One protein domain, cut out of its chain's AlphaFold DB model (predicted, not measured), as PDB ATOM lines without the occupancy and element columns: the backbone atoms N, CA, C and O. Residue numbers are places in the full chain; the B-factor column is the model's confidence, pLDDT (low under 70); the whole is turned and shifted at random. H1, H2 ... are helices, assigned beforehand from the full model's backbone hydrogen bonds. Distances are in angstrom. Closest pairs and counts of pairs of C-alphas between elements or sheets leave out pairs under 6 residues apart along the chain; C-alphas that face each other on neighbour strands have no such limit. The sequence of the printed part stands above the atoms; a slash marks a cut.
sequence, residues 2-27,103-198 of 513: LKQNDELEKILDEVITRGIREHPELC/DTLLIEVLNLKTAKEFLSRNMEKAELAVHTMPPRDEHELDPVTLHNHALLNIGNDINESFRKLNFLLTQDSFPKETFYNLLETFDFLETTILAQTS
ATOM      1  N   LEU A   2     171.571 192.010 197.959       36.59
ATOM      2  CA  LEU A   2     171.274 192.680 196.666       36.59
ATOM      3  C   LEU A   2     169.837 192.509 196.117       36.59
ATOM      4  O   LEU A   2     169.397 193.354 195.353       36.59
ATOM      5  N   LYS A   3     169.065 191.512 196.580       41.22
ATOM      6  CA  LYS A   3     167.689 191.202 196.107       41.22
ATOM      7  C   LYS A   3     166.602 192.265 196.393       41.22
ATOM      8  O   LYS A   3     165.420 191.976 196.268       41.22
ATOM      9  N   GLN A   4     166.967 193.450 196.877       45.03
ATOM     10  CA  GLN A   4     166.022 194.516 197.253       45.03
ATOM     11  C   GLN A   4     166.237 195.803 196.442       45.03
ATOM     12  O   GLN A   4     165.752 196.863 196.835       45.03
ATOM     13  N   ASN A   5     167.010 195.758 195.353       53.69
ATOM     14  CA  ASN A   5     167.289 196.946 194.555       53.69
ATOM     15  C   ASN A   5     167.481 196.584 193.072       53.69
ATOM     16  O   ASN A   5     168.591 196.262 192.649       53.69
ATOM     17  N   ASP A   6     166.400 196.671 192.292       53.31
ATOM     18  CA  ASP A   6     166.369 196.354 190.851       53.31
ATOM     19  C   ASP A   6     167.421 197.144 190.041       53.31
ATOM     20  O   ASP A   6     167.919 196.685 189.015       53.31
ATOM     21  N   GLU A   7     167.816 198.329 190.521       56.75
ATOM     22  CA  GLU A   7     168.857 199.151 189.893       56.75
ATOM     23  C   GLU A   7     170.276 198.581 190.102       56.75
ATOM     24  O   GLU A   7     171.118 198.695 189.214       56.75
ATOM     25  N   LEU A   8     170.541 197.913 191.235       58.78
ATOM     26  CA  LEU A   8     171.845 197.294 191.525       58.78
ATOM     27  C   LEU A   8     172.040 195.992 190.742       58.78
ATOM     28  O   LEU A   8     173.146 195.728 190.274       58.78
ATOM     29  N   GLU A   9     170.974 195.206 190.573       60.41
ATOM     30  CA  GLU A   9     171.003 194.017 189.712       60.41
ATOM     31  C   GLU A   9     171.284 194.411 188.260       60.41
ATOM     32  O   GLU A   9     172.126 193.795 187.621       60.41
ATOM     33  N   LYS A  10     170.702 195.516 187.778       63.59
ATOM     34  CA  LYS A  10     170.955 196.028 186.426       63.59
ATOM     35  C   LYS A  10     172.404 196.483 186.200       63.59
ATOM     36  O   LYS A  10     172.951 196.236 185.131       63.59
ATOM     37  N   ILE A  11     173.027 197.130 187.192       62.38
ATOM     38  CA  ILE A  11     174.440 197.552 187.117       62.38
ATOM     39  C   ILE A  11     175.366 196.330 187.123       62.38
ATOM     40  O   ILE A  11     176.308 196.267 186.336       62.38
ATOM     41  N   LEU A  12     175.090 195.333 187.970       64.25
ATOM     42  CA  LEU A  12     175.861 194.087 188.000       64.25
ATOM     43  C   LEU A  12     175.666 193.268 186.717       64.25
ATOM     44  O   LEU A  12     176.643 192.755 186.183       64.25
ATOM     45  N   ASP A  13     174.453 193.221 186.167       62.91
ATOM     46  CA  ASP A  13     174.177 192.610 184.864       62.91
ATOM     47  C   ASP A  13     174.930 193.317 183.736       62.91
ATOM     48  O   ASP A  13     175.421 192.655 182.822       62.91
ATOM     49  N   GLU A  14     175.082 194.642 183.792       61.62
ATOM     50  CA  GLU A  14     175.865 195.414 182.823       61.62
ATOM     51  C   GLU A  14     177.370 195.117 182.934       61.62
ATOM     52  O   GLU A  14     178.039 194.943 181.911       61.62
ATOM     53  N   VAL A  15     177.891 194.950 184.156       61.59
ATOM     54  CA  VAL A  15     179.265 194.480 184.412       61.59
ATOM     55  C   VAL A  15     179.469 193.054 183.876       61.59
ATOM     56  O   VAL A  15     180.495 192.774 183.254       61.59
ATOM     57  N   ILE A  16     178.484 192.165 184.053       60.50
ATOM     58  CA  ILE A  16     178.523 190.766 183.593       60.50
ATOM     59  C   ILE A  16     178.444 190.670 182.064       60.50
ATOM     60  O   ILE A  16     179.231 189.952 181.450       60.50
ATOM     61  N   THR A  17     177.508 191.384 181.432       53.88
ATOM     62  CA  THR A  17     177.241 191.271 179.984       53.88
ATOM     63  C   THR A  17     178.212 192.065 179.121       53.88
ATOM     64  O   THR A  17     178.504 191.640 178.004       53.88
ATOM     65  N   ARG A  18     178.722 193.206 179.604       54.00
ATOM     66  CA  ARG A  18     179.665 194.045 178.845       54.00
ATOM     67  C   ARG A  18     181.123 193.832 179.244       54.00
ATOM     68  O   ARG A  18     182.005 194.318 178.544       54.00
ATOM     69  N   GLY A  19     181.382 193.137 180.354       55.34
ATOM     70  CA  GLY A  19     182.733 192.915 180.880       55.34
ATOM     71  C   GLY A  19     183.429 194.186 181.378       55.34
ATOM     72  O   GLY A  19     184.631 194.160 181.641       55.34
ATOM     73  N   ILE A  20     182.701 195.302 181.501       56.97
ATOM     74  CA  ILE A  20     183.238 196.597 181.932       56.97
ATOM     75  C   ILE A  20     183.241 196.617 183.460       56.97
ATOM     76  O   ILE A  20     182.225 196.902 184.088       56.97
ATOM     77  N   ARG A  21     184.392 196.301 184.060       60.91
ATOM     78  CA  ARG A  21     184.590 196.302 185.524       60.91
ATOM     79  C   ARG A  21     184.931 197.689 186.097       60.91
ATOM     80  O   ARG A  21     184.992 197.851 187.307       60.91
ATOM     81  N   GLU A  22     185.075 198.696 185.236       60.62
ATOM     82  CA  GLU A  22     185.310 200.110 185.578       60.62
ATOM     83  C   GLU A  22     184.027 200.946 185.410       60.62
ATOM     84  O   GLU A  22     183.993 201.965 184.722       60.62
ATOM     85  N   HIS A  23     182.915 200.470 185.971       64.06
ATOM     86  CA  HIS A  23     181.636 201.170 185.860       64.06
ATOM     87  C   HIS A  23     181.599 202.403 186.799       64.06
ATOM     88  O   HIS A  23     181.962 202.263 187.969       64.06
ATOM     89  N   PRO A  24     181.108 203.581 186.354       58.12
ATOM     90  CA  PRO A  24     181.077 204.823 187.150       58.12
ATOM     91  C   PRO A  24     180.464 204.672 188.546       58.12
ATOM     92  O   PRO A  24     180.996 205.154 189.537       58.12
ATOM     93  N   GLU A  25     179.366 203.922 188.647       68.81
ATOM     94  CA  GLU A  25     178.651 203.688 189.914       68.81
ATOM     95  C   GLU A  25     179.426 202.816 190.922       68.81
ATOM     96  O   GLU A  25     179.002 202.675 192.066       68.81
ATOM     97  N   LEU A  26     180.553 202.220 190.516       70.06
ATOM     98  CA  LEU A  26     181.463 201.508 191.417       70.06
ATOM     99  C   LEU A  26     182.470 202.452 192.086       70.06
ATOM    100  O   LEU A  26     183.137 202.041 193.037       70.06
ATOM    101  N   CYS A  27     182.594 203.690 191.597       70.81
ATOM    102  CA  CYS A  27     183.525 204.687 192.103       70.81
ATOM    103  C   CYS A  27     182.855 205.612 193.125       70.81
ATOM    104  O   CYS A  27     181.723 206.060 192.960       70.81
ATOM    105  N   ASP A 103     185.251 185.589 189.020       75.62
ATOM    106  CA  ASP A 103     183.970 184.937 188.732       75.62
ATOM    107  C   ASP A 103     182.935 185.174 189.847       75.62
ATOM    108  O   ASP A 103     181.735 185.170 189.589       75.62
ATOM    109  N   THR A 104     183.381 185.437 191.084       80.69
ATOM    110  CA  THR A 104     182.475 185.733 192.214       80.69
ATOM    111  C   THR A 104     181.878 187.140 192.192       80.69
ATOM    112  O   THR A 104     180.922 187.392 192.923       80.69
ATOM    113  N   LEU A 105     182.449 188.060 191.403       77.25
ATOM    114  CA  LEU A 105     182.096 189.492 191.363       77.25
ATOM    115  C   LEU A 105     182.150 190.195 192.731       77.25
ATOM    116  O   LEU A 105     181.531 191.239 192.946       77.25
ATOM    117  N   LEU A 106     182.869 189.610 193.691       80.62
ATOM    118  CA  LEU A 106     182.869 190.082 195.070       80.62
ATOM    119  C   LEU A 106     183.494 191.477 195.191       80.62
ATOM    120  O   LEU A 106     183.027 192.290 195.986       80.62
ATOM    121  N   ILE A 107     184.513 191.769 194.379       83.06
ATOM    122  CA  ILE A 107     185.186 193.072 194.358       83.06
ATOM    123  C   ILE A 107     184.237 194.157 193.844       83.06
ATOM    124  O   ILE A 107     184.088 195.196 194.482       83.06
ATOM    125  N   GLU A 108     183.532 193.900 192.746       81.00
ATOM    126  CA  GLU A 108     182.580 194.830 192.145       81.00
ATOM    127  C   GLU A 108     181.389 195.090 193.073       81.00
ATOM    128  O   GLU A 108     181.008 196.239 193.288       81.00
ATOM    129  N   VAL A 109     180.848 194.045 193.704       80.00
ATOM    130  CA  VAL A 109     179.759 194.179 194.684       80.00
ATOM    131  C   VAL A 109     180.188 195.014 195.893       80.00
ATOM    132  O   VAL A 109     179.415 195.847 196.375       80.00
ATOM    133  N   LEU A 110     181.409 194.819 196.396       82.88
ATOM    134  CA  LEU A 110     181.921 195.573 197.541       82.88
ATOM    135  C   LEU A 110     182.296 197.012 197.174       82.88
ATOM    136  O   LEU A 110     182.012 197.913 197.964       82.88
ATOM    137  N   ASN A 111     182.845 197.260 195.983       83.88
ATOM    138  CA  ASN A 111     183.064 198.615 195.464       83.88
ATOM    139  C   ASN A 111     181.730 199.371 195.330       83.88
ATOM    140  O   ASN A 111     181.610 200.491 195.819       83.88
ATOM    141  N   LEU A 112     180.687 198.729 194.789       79.12
ATOM    142  CA  LEU A 112     179.343 199.310 194.684       79.12
ATOM    143  C   LEU A 112     178.733 199.625 196.055       79.12
ATOM    144  O   LEU A 112     178.148 200.689 196.266       79.12
ATOM    145  N   LYS A 113     178.882 198.703 197.014       77.81
ATOM    146  CA  LYS A 113     178.439 198.918 198.396       77.81
ATOM    147  C   LYS A 113     179.172 200.102 199.025       77.81
ATOM    148  O   LYS A 113     178.536 200.946 199.646       77.81
ATOM    149  N   THR A 114     180.483 200.178 198.821       78.69
ATOM    150  CA  THR A 114     181.328 201.272 199.309       78.69
ATOM    151  C   THR A 114     180.856 202.616 198.759       78.69
ATOM    152  O   THR A 114     180.590 203.531 199.535       78.69
ATOM    153  N   ALA A 115     180.666 202.720 197.440       75.75
ATOM    154  CA  ALA A 115     180.181 203.935 196.789       75.75
ATOM    155  C   ALA A 115     178.807 204.377 197.326       75.75
ATOM    156  O   ALA A 115     178.604 205.548 197.644       75.75
ATOM    157  N   LYS A 116     177.873 203.439 197.515       74.62
ATOM    158  CA  LYS A 116     176.521 203.745 198.007       74.62
ATOM    159  C   LYS A 116     176.491 204.209 199.465       74.62
ATOM    160  O   LYS A 116     175.777 205.162 199.791       74.62
ATOM    161  N   GLU A 117     177.234 203.541 200.342       75.75
ATOM    162  CA  GLU A 117     177.322 203.932 201.755       75.75
ATOM    163  C   GLU A 117     178.035 205.284 201.901       75.75
ATOM    164  O   GLU A 117     177.593 206.128 202.684       75.75
ATOM    165  N   PHE A 118     179.049 205.546 201.067       69.81
ATOM    166  CA  PHE A 118     179.706 206.850 200.992       69.81
ATOM    167  C   PHE A 118     178.735 207.962 200.566       69.81
ATOM    168  O   PHE A 118     178.635 208.987 201.241       69.81
ATOM    169  N   LEU A 119     177.950 207.750 199.503       66.69
ATOM    170  CA  LEU A 119     176.921 208.706 199.059       66.69
ATOM    171  C   LEU A 119     175.840 208.948 200.123       66.69
ATOM    172  O   LEU A 119     175.297 210.049 200.222       66.69
ATOM    173  N   SER A 120     175.557 207.936 200.946       66.75
ATOM    174  CA  SER A 120     174.615 208.010 202.070       66.75
ATOM    175  C   SER A 120     175.220 208.654 203.328       66.75
ATOM    176  O   SER A 120     174.564 208.684 204.369       66.75
ATOM    177  N   ARG A 121     176.458 209.170 203.245       59.22
ATOM    178  CA  ARG A 121     177.253 209.743 204.350       59.22
ATOM    179  C   ARG A 121     177.504 208.781 205.519       59.22
ATOM    180  O   ARG A 121     177.788 209.222 206.631       59.22
ATOM    181  N   ASN A 122     177.426 207.471 205.292       72.00
ATOM    182  CA  ASN A 122     177.692 206.467 206.319       72.00
ATOM    183  C   ASN A 122     179.139 205.967 206.216       72.00
ATOM    184  O   ASN A 122     179.408 204.887 205.688       72.00
ATOM    185  N   MET A 123     180.075 206.791 206.696       70.19
ATOM    186  CA  MET A 123     181.516 206.545 206.550       70.19
ATOM    187  C   MET A 123     181.964 205.240 207.213       70.19
ATOM    188  O   MET A 123     182.710 204.489 206.598       70.19
ATOM    189  N   GLU A 124     181.437 204.912 208.397       73.25
ATOM    190  CA  GLU A 124     181.768 203.663 209.101       73.25
ATOM    191  C   GLU A 124     181.385 202.424 208.280       73.25
ATOM    192  O   GLU A 124     182.143 201.459 208.190       73.25
ATOM    193  N   LYS A 125     180.213 202.444 207.631       72.56
ATOM    194  CA  LYS A 125     179.779 201.334 206.772       72.56
ATOM    195  C   LYS A 125     180.552 201.266 205.462       72.56
ATOM    196  O   LYS A 125     180.770 200.160 204.963       72.56
ATOM    197  N   ALA A 126     180.945 202.410 204.905       73.31
ATOM    198  CA  ALA A 126     181.772 202.468 203.704       73.31
ATOM    199  C   ALA A 126     183.186 201.926 203.978       73.31
ATOM    200  O   ALA A 126     183.685 201.095 203.225       73.31
ATOM    201  N   GLU A 127     183.784 202.315 205.104       78.00
ATOM    202  CA  GLU A 127     185.078 201.817 205.572       78.00
ATOM    203  C   GLU A 127     185.018 200.315 205.880       78.00
ATOM    204  O   GLU A 127     185.846 199.542 205.395       78.00
ATOM    205  N   LEU A 128     183.967 199.860 206.570       78.69
ATOM    206  CA  LEU A 128     183.729 198.436 206.795       78.69
ATOM    207  C   LEU A 128     183.606 197.664 205.473       78.69
ATOM    208  O   LEU A 128     184.153 196.572 205.356       78.69
ATOM    209  N   ALA A 129     182.920 198.211 204.465       80.56
ATOM    210  CA  ALA A 129     182.786 197.563 203.161       80.56
ATOM    211  C   ALA A 129     184.147 197.367 202.466       80.56
ATOM    212  O   ALA A 129     184.394 196.291 201.916       80.56
ATOM    213  N   VAL A 130     185.055 198.342 202.562       79.88
ATOM    214  CA  VAL A 130     186.427 198.214 202.045       79.88
ATOM    215  C   VAL A 130     187.248 197.217 202.857       79.88
ATOM    216  O   VAL A 130     187.920 196.373 202.271       79.88
ATOM    217  N   HIS A 131     187.149 197.226 204.187       78.88
ATOM    218  CA  HIS A 131     187.846 196.245 205.028       78.88
ATOM    219  C   HIS A 131     187.321 194.814 204.872       78.88
ATOM    220  O   HIS A 131     188.048 193.863 205.149       78.88
ATOM    221  N   THR A 132     186.082 194.640 204.400       82.88
ATOM    222  CA  THR A 132     185.535 193.318 204.062       82.88
ATOM    223  C   THR A 132     186.002 192.785 202.708       82.88
ATOM    224  O   THR A 132     185.675 191.646 202.364       82.88
ATOM    225  N   MET A 133     186.751 193.571 201.925       81.69
ATOM    226  CA  MET A 133     187.309 193.085 200.667       81.69
ATOM    227  C   MET A 133     188.339 191.979 200.920       81.69
ATOM    228  O   MET A 133     189.106 192.056 201.881       81.69
ATOM    229  N   PRO A 134     188.392 190.947 200.055       83.69
ATOM    230  CA  PRO A 134     189.434 189.933 200.114       83.69
ATOM    231  C   PRO A 134     190.829 190.577 200.164       83.69
ATOM    232  O   PRO A 134     191.092 191.488 199.371       83.69
ATOM    233  N   PRO A 135     191.712 190.126 201.074       80.94
ATOM    234  CA  PRO A 135     193.000 190.768 201.302       80.94
ATOM    235  C   PRO A 135     193.867 190.634 200.051       80.94
ATOM    236  O   PRO A 135     194.147 189.525 199.603       80.94
ATOM    237  N   ARG A 136     194.268 191.769 199.481       85.69
ATOM    238  CA  ARG A 136     195.133 191.876 198.301       85.69
ATOM    239  C   ARG A 136     196.260 192.849 198.608       85.69
ATOM    240  O   ARG A 136     196.045 193.808 199.352       85.69
ATOM    241  N   ASP A 137     197.433 192.617 198.036       78.31
ATOM    242  CA  ASP A 137     198.534 193.569 198.152       78.31
ATOM    243  C   ASP A 137     198.217 194.834 197.342       78.31
ATOM    244  O   ASP A 137     197.491 194.789 196.350       78.31
ATOM    245  N   GLU A 138     198.790 195.977 197.719       75.94
ATOM    246  CA  GLU A 138     198.456 197.276 197.113       75.94
ATOM    247  C   GLU A 138     198.661 197.303 195.587       75.94
ATOM    248  O   GLU A 138     197.842 197.854 194.856       75.94
ATOM    249  N   HIS A 139     199.705 196.633 195.090       77.62
ATOM    250  CA  HIS A 139     199.993 196.507 193.656       77.62
ATOM    251  C   HIS A 139     199.019 195.597 192.879       77.62
ATOM    252  O   HIS A 139     199.043 195.580 191.651       77.62
ATOM    253  N   GLU A 140     198.184 194.825 193.578       80.88
ATOM    254  CA  GLU A 140     197.172 193.935 192.997       80.88
ATOM    255  C   GLU A 140     195.777 194.569 193.010       80.88
ATOM    256  O   GLU A 140     194.827 193.966 192.504       80.88
ATOM    257  N   LEU A 141     195.624 195.757 193.598       83.56
ATOM    258  CA  LEU A 141     194.346 196.450 193.627       83.56
ATOM    259  C   LEU A 141     193.981 196.947 192.231       83.56
ATOM    260  O   LEU A 141     194.797 197.520 191.510       83.56
ATOM    261  N   ASP A 142     192.724 196.727 191.860       83.81
ATOM    262  CA  ASP A 142     192.155 197.288 190.646       83.81
ATOM    263  C   ASP A 142     191.992 198.816 190.771       83.81
ATOM    264  O   ASP A 142     191.845 199.333 191.887       83.81
ATOM    265  N   PRO A 143     191.980 199.550 189.641       80.81
ATOM    266  CA  PRO A 143     191.908 201.008 189.646       80.81
ATOM    267  C   PRO A 143     190.717 201.583 190.428       80.81
ATOM    268  O   PRO A 143     190.852 202.612 191.089       80.81
ATOM    269  N   VAL A 144     189.565 200.902 190.404       81.75
ATOM    270  CA  VAL A 144     188.344 201.309 191.119       81.75
ATOM    271  C   VAL A 144     188.506 201.136 192.628       81.75
ATOM    272  O   VAL A 144     188.230 202.068 193.386       81.75
ATOM    273  N   THR A 145     188.985 199.977 193.090       85.44
ATOM    274  CA  THR A 145     189.260 199.776 194.519       85.44
ATOM    275  C   THR A 145     190.331 200.739 195.020       85.44
ATOM    276  O   THR A 145     190.165 201.306 196.099       85.44
ATOM    277  N   LEU A 146     191.396 200.979 194.247       83.62
ATOM    278  CA  LEU A 146     192.442 201.928 194.631       83.62
ATOM    279  C   LEU A 146     191.904 203.366 194.719       83.62
ATOM    280  O   LEU A 146     192.217 204.074 195.677       83.62
ATOM    281  N   HIS A 147     191.042 203.771 193.778       82.00
ATOM    282  CA  HIS A 147     190.339 205.060 193.786       82.00
ATOM    283  C   HIS A 147     189.448 205.217 195.027       82.00
ATOM    284  O   HIS A 147     189.559 206.205 195.753       82.00
ATOM    285  N   ASN A 148     188.614 204.217 195.321       84.75
ATOM    286  CA  ASN A 148     187.719 204.223 196.482       84.75
ATOM    287  C   ASN A 148     188.493 204.280 197.799       84.75
ATOM    288  O   ASN A 148     188.138 205.039 198.700       84.75
ATOM    289  N   HIS A 149     189.572 203.504 197.892       82.56
ATOM    290  CA  HIS A 149     190.443 203.485 199.058       82.56
ATOM    291  C   HIS A 149     191.133 204.839 199.255       82.56
ATOM    292  O   HIS A 149     191.193 205.334 200.376       82.56
ATOM    293  N   ALA A 150     191.614 205.465 198.176       74.25
ATOM    294  CA  ALA A 150     192.210 206.792 198.243       74.25
ATOM    295  C   ALA A 150     191.198 207.846 198.710       74.25
ATOM    296  O   ALA A 150     191.502 208.605 199.619       74.25
ATOM    297  N   LEU A 151     189.978 207.872 198.161       74.19
ATOM    298  CA  LEU A 151     188.974 208.868 198.554       74.19
ATOM    299  C   LEU A 151     188.472 208.697 199.992       74.19
ATOM    300  O   LEU A 151     188.302 209.689 200.699       74.19
ATOM    301  N   LEU A 152     188.267 207.459 200.448       74.69
ATOM    302  CA  LEU A 152     187.903 207.187 201.843       74.69
ATOM    303  C   LEU A 152     189.010 207.598 202.814       74.69
ATOM    304  O   LEU A 152     188.728 208.091 203.905       74.69
ATOM    305  N   ASN A 153     190.265 207.438 202.398       72.19
ATOM    306  CA  ASN A 153     191.422 207.730 203.226       72.19
ATOM    307  C   ASN A 153     191.828 209.216 203.218       72.19
ATOM    308  O   ASN A 153     192.727 209.580 203.970       72.19
ATOM    309  N   ILE A 154     191.158 210.103 202.461       62.75
ATOM    310  CA  ILE A 154     191.434 211.558 202.482       62.75
ATOM    311  C   ILE A 154     191.308 212.120 203.908       62.75
ATOM    312  O   ILE A 154     192.104 212.967 204.323       62.75
ATOM    313  N   GLY A 155     190.339 211.631 204.688       51.47
ATOM    314  CA  GLY A 155     190.164 212.036 206.085       51.47
ATOM    315  C   GLY A 155     191.347 211.651 206.981       51.47
ATOM    316  O   GLY A 155     191.736 212.427 207.855       51.47
ATOM    317  N   ASN A 156     191.983 210.510 206.713       58.22
ATOM    318  CA  ASN A 156     193.033 209.937 207.554       58.22
ATOM    319  C   ASN A 156     194.433 210.299 207.049       58.22
ATOM    320  O   ASN A 156     195.149 210.963 207.768       58.22
ATOM    321  N   ASP A 157     194.802 210.021 205.798       60.16
ATOM    322  CA  ASP A 157     196.105 210.403 205.231       60.16
ATOM    323  C   ASP A 157     195.945 210.960 203.812       60.16
ATOM    324  O   ASP A 157     195.715 210.241 202.833       60.16
ATOM    325  N   ILE A 158     196.086 212.282 203.700       58.22
ATOM    326  CA  ILE A 158     195.899 212.992 202.435       58.22
ATOM    327  C   ILE A 158     197.076 212.754 201.483       58.22
ATOM    328  O   ILE A 158     196.870 212.672 200.272       58.22
ATOM    329  N   ASN A 159     198.297 212.616 202.006       64.69
ATOM    330  CA  ASN A 159     199.486 212.430 201.173       64.69
ATOM    331  C   ASN A 159     199.437 211.066 200.488       64.69
ATOM    332  O   ASN A 159     199.682 210.969 199.285       64.69
ATOM    333  N   GLU A 160     199.053 210.033 201.236       68.94
ATOM    334  CA  GLU A 160     198.917 208.685 200.692       68.94
ATOM    335  C   GLU A 160     197.755 208.589 199.698       68.94
ATOM    336  O   GLU A 160     197.885 208.003 198.623       68.94
ATOM    337  N   SER A 161     196.636 209.253 199.998       70.19
ATOM    338  CA  SER A 161     195.497 209.357 199.078       70.19
ATOM    339  C   SER A 161     195.897 210.033 197.763       70.19
ATOM    340  O   SER A 161     195.565 209.552 196.681       70.19
ATOM    341  N   PHE A 162     196.689 211.105 197.828       65.12
ATOM    342  CA  PHE A 162     197.185 211.813 196.651       65.12
ATOM    343  C   PHE A 162     198.203 210.990 195.858       65.12
ATOM    344  O   PHE A 162     198.157 210.978 194.628       65.12
ATOM    345  N   ARG A 163     199.099 210.262 196.536       75.94
ATOM    346  CA  ARG A 163     200.043 209.338 195.891       75.94
ATOM    347  C   ARG A 163     199.293 208.293 195.067       75.94
ATOM    348  O   ARG A 163     199.637 208.076 193.907       75.94
ATOM    349  N   LYS A 164     198.234 207.713 195.641       77.88
ATOM    350  CA  LYS A 164     197.368 206.723 194.988       77.88
ATOM    351  C   LYS A 164     196.587 207.313 193.811       77.88
ATOM    352  O   LYS A 164     196.593 206.725 192.733       77.88
ATOM    353  N   LEU A 165     195.982 208.495 193.965       73.81
ATOM    354  CA  LEU A 165     195.242 209.150 192.875       73.81
ATOM    355  C   LEU A 165     196.154 209.608 191.723       73.81
ATOM    356  O   LEU A 165     195.790 209.449 190.561       73.81
ATOM    357  N   ASN A 166     197.356 210.122 192.007       72.25
ATOM    358  CA  ASN A 166     198.322 210.455 190.953       72.25
ATOM    359  C   ASN A 166     198.864 209.209 190.262       72.25
ATOM    360  O   ASN A 166     199.043 209.222 189.049       72.25
ATOM    361  N   PHE A 167     199.102 208.129 191.009       78.31
ATOM    362  CA  PHE A 167     199.486 206.853 190.418       78.31
ATOM    363  C   PHE A 167     198.422 206.356 189.432       78.31
ATOM    364  O   PHE A 167     198.773 205.961 188.323       78.31
ATOM    365  N   LEU A 168     197.132 206.469 189.768       77.81
ATOM    366  CA  LEU A 168     196.036 206.131 188.852       77.81
ATOM    367  C   LEU A 168     196.070 206.949 187.555       77.81
ATOM    368  O   LEU A 168     195.884 206.381 186.486       77.81
ATOM    369  N   LEU A 169     196.386 208.247 187.617       71.06
ATOM    370  CA  LEU A 169     196.521 209.077 186.412       71.06
ATOM    371  C   LEU A 169     197.681 208.669 185.496       71.06
ATOM    372  O   LEU A 169     197.689 209.040 184.324       71.06
ATOM    373  N   THR A 170     198.671 207.942 186.020       73.31
ATOM    374  CA  THR A 170     199.787 207.418 185.219       73.31
ATOM    375  C   THR A 170     199.482 206.071 184.566       73.31
ATOM    376  O   THR A 170     200.295 205.597 183.774       73.31
ATOM    377  N   GLN A 171     198.343 205.446 184.886       76.25
ATOM    378  CA  GLN A 171     197.949 204.166 184.304       76.25
ATOM    379  C   GLN A 171     197.233 204.344 182.959       76.25
ATOM    380  O   GLN A 171     196.539 205.332 182.734       76.25
ATOM    381  N   ASP A 172     197.362 203.345 182.081       63.34
ATOM    382  CA  ASP A 172     196.715 203.332 180.759       63.34
ATOM    383  C   ASP A 172     195.173 203.292 180.844       63.34
ATOM    384  O   ASP A 172     194.489 203.696 179.903       63.34
ATOM    385  N   SER A 173     194.626 202.810 181.969       68.06
ATOM    386  CA  SER A 173     193.191 202.742 182.266       68.06
ATOM    387  C   SER A 173     192.941 203.171 183.710       68.06
ATOM    388  O   SER A 173     193.553 202.633 184.632       68.06
ATOM    389  N   PHE A 174     192.053 204.143 183.913       68.94
ATOM    390  CA  PHE A 174     191.642 204.619 185.234       68.94
ATOM    391  C   PHE A 174     190.192 205.131 185.199       68.94
ATOM    392  O   PHE A 174     189.719 205.574 184.144       68.94
ATOM    393  N   PRO A 175     189.476 205.125 186.340       70.50
ATOM    394  CA  PRO A 175     188.125 205.668 186.404       70.50
ATOM    395  C   PRO A 175     188.104 207.158 186.058       70.50
ATOM    396  O   PRO A 175     188.876 207.947 186.600       70.50
ATOM    397  N   LYS A 176     187.192 207.597 185.188       65.06
ATOM    398  CA  LYS A 176     187.113 209.018 184.787       65.06
ATOM    399  C   LYS A 176     186.811 209.924 185.982       65.06
ATOM    400  O   LYS A 176     187.245 211.072 186.028       65.06
ATOM    401  N   GLU A 177     186.110 209.379 186.965       65.38
ATOM    402  CA  GLU A 177     185.810 209.957 188.267       65.38
ATOM    403  C   GLU A 177     187.089 210.292 189.046       65.38
ATOM    404  O   GLU A 177     187.105 211.273 189.784       65.38
ATOM    405  N   THR A 178     188.187 209.549 188.857       58.03
ATOM    406  CA  THR A 178     189.500 209.862 189.442       58.03
ATOM    407  C   THR A 178     189.988 211.231 188.990       58.03
ATOM    408  O   THR A 178     190.435 212.010 189.823       58.03
ATOM    409  N   PHE A 179     189.834 211.582 187.710       58.94
ATOM    410  CA  PHE A 179     190.252 212.892 187.205       58.94
ATOM    411  C   PHE A 179     189.404 214.035 187.777       58.94
ATOM    412  O   PHE A 179     189.955 215.046 188.196       58.94
ATOM    413  N   TYR A 180     188.077 213.880 187.842       60.53
ATOM    414  CA  TYR A 180     187.188 214.926 188.368       60.53
ATOM    415  C   TYR A 180     187.319 215.111 189.879       60.53
ATOM    416  O   TYR A 180     187.418 216.242 190.351       60.53
ATOM    417  N   ASN A 181     187.358 214.009 190.633       62.94
ATOM    418  CA  ASN A 181     187.546 214.061 192.078       62.94
ATOM    419  C   ASN A 181     188.945 214.575 192.422       62.94
ATOM    420  O   ASN A 181     189.080 215.340 193.374       62.94
ATOM    421  N   LEU A 182     189.970 214.218 191.636       60.25
ATOM    422  CA  LEU A 182     191.287 214.813 191.794       60.25
ATOM    423  C   LEU A 182     191.229 216.302 191.477       60.25
ATOM    424  O   LEU A 182     191.644 217.053 192.330       60.25
ATOM    425  N   LEU A 183     190.673 216.753 190.351       59.44
ATOM    426  CA  LEU A 183     190.653 218.174 189.981       59.44
ATOM    427  C   LEU A 183     189.914 219.054 191.006       59.44
ATOM    428  O   LEU A 183     190.436 220.091 191.401       59.44
ATOM    429  N   GLU A 184     188.739 218.630 191.488       57.97
ATOM    430  CA  GLU A 184     187.983 219.383 192.505       57.97
ATOM    431  C   GLU A 184     188.692 219.375 193.873       57.97
ATOM    432  O   GLU A 184     188.671 220.369 194.597       57.97
ATOM    433  N   THR A 185     189.377 218.279 194.218       62.53
ATOM    434  CA  THR A 185     190.153 218.173 195.466       62.53
ATOM    435  C   THR A 185     191.531 218.832 195.348       62.53
ATOM    436  O   THR A 185     192.078 219.274 196.353       62.53
ATOM    437  N   PHE A 186     192.100 218.918 194.144       66.31
ATOM    438  CA  PHE A 186     193.470 219.353 193.874       66.31
ATOM    439  C   PHE A 186     193.620 220.833 194.168       66.31
ATOM    440  O   PHE A 186     194.522 221.185 194.914       66.31
ATOM    441  N   ASP A 187     192.709 221.683 193.690       69.75
ATOM    442  CA  ASP A 187     192.790 223.126 193.949       69.75
ATOM    443  C   ASP A 187     192.699 223.427 195.452       69.75
ATOM    444  O   ASP A 187     193.483 224.212 195.998       69.75
ATOM    445  N   PHE A 188     191.784 222.759 196.162       72.81
ATOM    446  CA  PHE A 188     191.663 222.884 197.615       72.81
ATOM    447  C   PHE A 188     192.900 222.344 198.348       72.81
ATOM    448  O   PHE A 188     193.399 222.976 199.287       72.81
ATOM    449  N   LEU A 189     193.412 221.188 197.928       67.19
ATOM    450  CA  LEU A 189     194.539 220.520 198.564       67.19
ATOM    451  C   LEU A 189     195.860 221.249 198.310       67.19
ATOM    452  O   LEU A 189     196.595 221.504 199.260       67.19
ATOM    453  N   GLU A 190     196.143 221.633 197.068       71.25
ATOM    454  CA  GLU A 190     197.298 222.450 196.695       71.25
ATOM    455  C   GLU A 190     197.285 223.747 197.501       71.25
ATOM    456  O   GLU A 190     198.294 224.110 198.102       71.25
ATOM    457  N   THR A 191     196.123 224.399 197.612       72.25
ATOM    458  CA  THR A 191     195.986 225.613 198.423       72.25
ATOM    459  C   THR A 191     196.215 225.339 199.914       72.25
ATOM    460  O   THR A 191     196.846 226.140 200.606       72.25
ATOM    461  N   THR A 192     195.774 224.188 200.424       69.81
ATOM    462  CA  THR A 192     196.005 223.771 201.818       69.81
ATOM    463  C   THR A 192     197.480 223.474 202.098       69.81
ATOM    464  O   THR A 192     197.991 223.858 203.150       69.81
ATOM    465  N   ILE A 193     198.191 222.845 201.161       69.00
ATOM    466  CA  ILE A 193     199.639 222.605 201.254       69.00
ATOM    467  C   ILE A 193     200.390 223.937 201.156       69.00
ATOM    468  O   ILE A 193     201.269 224.217 201.972       69.00
ATOM    469  N   LEU A 194     199.994 224.803 200.221       72.75
ATOM    470  CA  LEU A 194     200.538 226.150 200.065       72.75
ATOM    471  C   LEU A 194     200.360 226.980 201.338       72.75
ATOM    472  O   LEU A 194     201.229 227.778 201.662       72.75
ATOM    473  N   ALA A 195     199.292 226.771 202.110       73.50
ATOM    474  CA  ALA A 195     199.097 227.475 203.374       73.50
ATOM    475  C   ALA A 195     200.215 227.209 204.398       73.50
ATOM    476  O   ALA A 195     200.439 228.048 205.268       73.50
ATOM    477  N   GLN A 196     200.938 226.086 204.290       74.38
ATOM    478  CA  GLN A 196     202.071 225.765 205.164       74.38
ATOM    479  C   GLN A 196     203.331 226.569 204.811       74.38
ATOM    480  O   GLN A 196     204.126 226.885 205.694       74.38
ATOM    481  N   THR A 197     203.518 226.913 203.534       75.38
ATOM    482  CA  THR A 197     204.726 227.587 203.027       75.38
ATOM    483  C   THR A 197     204.500 229.072 202.741       75.38
ATOM    484  O   THR A 197     205.353 229.902 203.052       75.38
ATOM    485  N   SER A 198     203.335 229.427 202.199       83.06
ATOM    486  CA  SER A 198     202.906 230.778 201.829       83.06
ATOM    487  C   SER A 198     201.443 231.031 202.245       83.06
ATOM    488  O   SER A 198     200.520 230.992 201.424       83.06
TER     489      SER A 198
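Overview. This is residues 2 to 27 and 103 to 198 of the 513 residues of an uncharacterized protein of Reticulomyxa filosa (UniProt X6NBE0). The long helix H6 starts against H5 and runs on until residues 190 to 198 stick out alone, making one end of an elongated chain of helices; H4 sits in the middle with H5 on one side and the H2-H3 hairpin on the other, and H1 lies at the far end, only near H2. The printed part has 122 residues with six named helices, H1 to H6 in order, and no named strand: all helix. It is compact, with a radius of gyration of the C-alphas of 15.2 A, and spans 53 by 32 by 25 A.

Arrangement. H6, residues 176 to 197, has a kink of 39 degrees near residue 185. With residues 178 to 182 alone it touches residues 165 to 169 of H5, residues 158 to 169; the closest C-alphas, of Leu 165 and Thr 178, are 6.7 A apart. This hairpin has a steep tilt of 41 degrees. H5 touches the hub, H4, residues 143 to 152, at a shallow tilt of 22 degrees, opposite ways, with C-alphas of Ala 150 and Ser 161 closest at 4.3 A. H4, H5 and H6 form an up and down bundle, each running against the one before. H4 also touches H2, residues 106 to 119, closest at C-alphas of Asn 111 and Thr 145, 6.4 A, and H3, residues 123 to 131, closest at C-alphas of Glu 127 and Leu 152, 7.1 A. H2 and H3 form a hairpin at 13 degrees, a shallow tilt, with C-alphas of Thr 114 and Ala 126 closest at 4.6 A. H1, residues 6 to 18, is close to H2 but not clearly touching: C-alphas of Leu 12 and Val 109 are 7.7 A apart. Every O i to N i+4 pair is within hydrogen-bond range in H1 to H5, and 14 of 18 in H6.

Along the chain. H6 is 31.4 A long, H2 20.0 A and H1 18.1 A. C-alpha 6 is at (166.369, 196.354, 190.851) and C-alpha 197 at (204.726, 227.587, 203.027).

Size, cuts and confidence. Residues 28 to 102 are not printed; C-alphas 27 and 103 are 20.0 A apart. The link from H3 to H4 is long. Mean pLDDT of the printed part is 70.1, and 54 residues are under 70, among them 2 to 25 and 176 to 187.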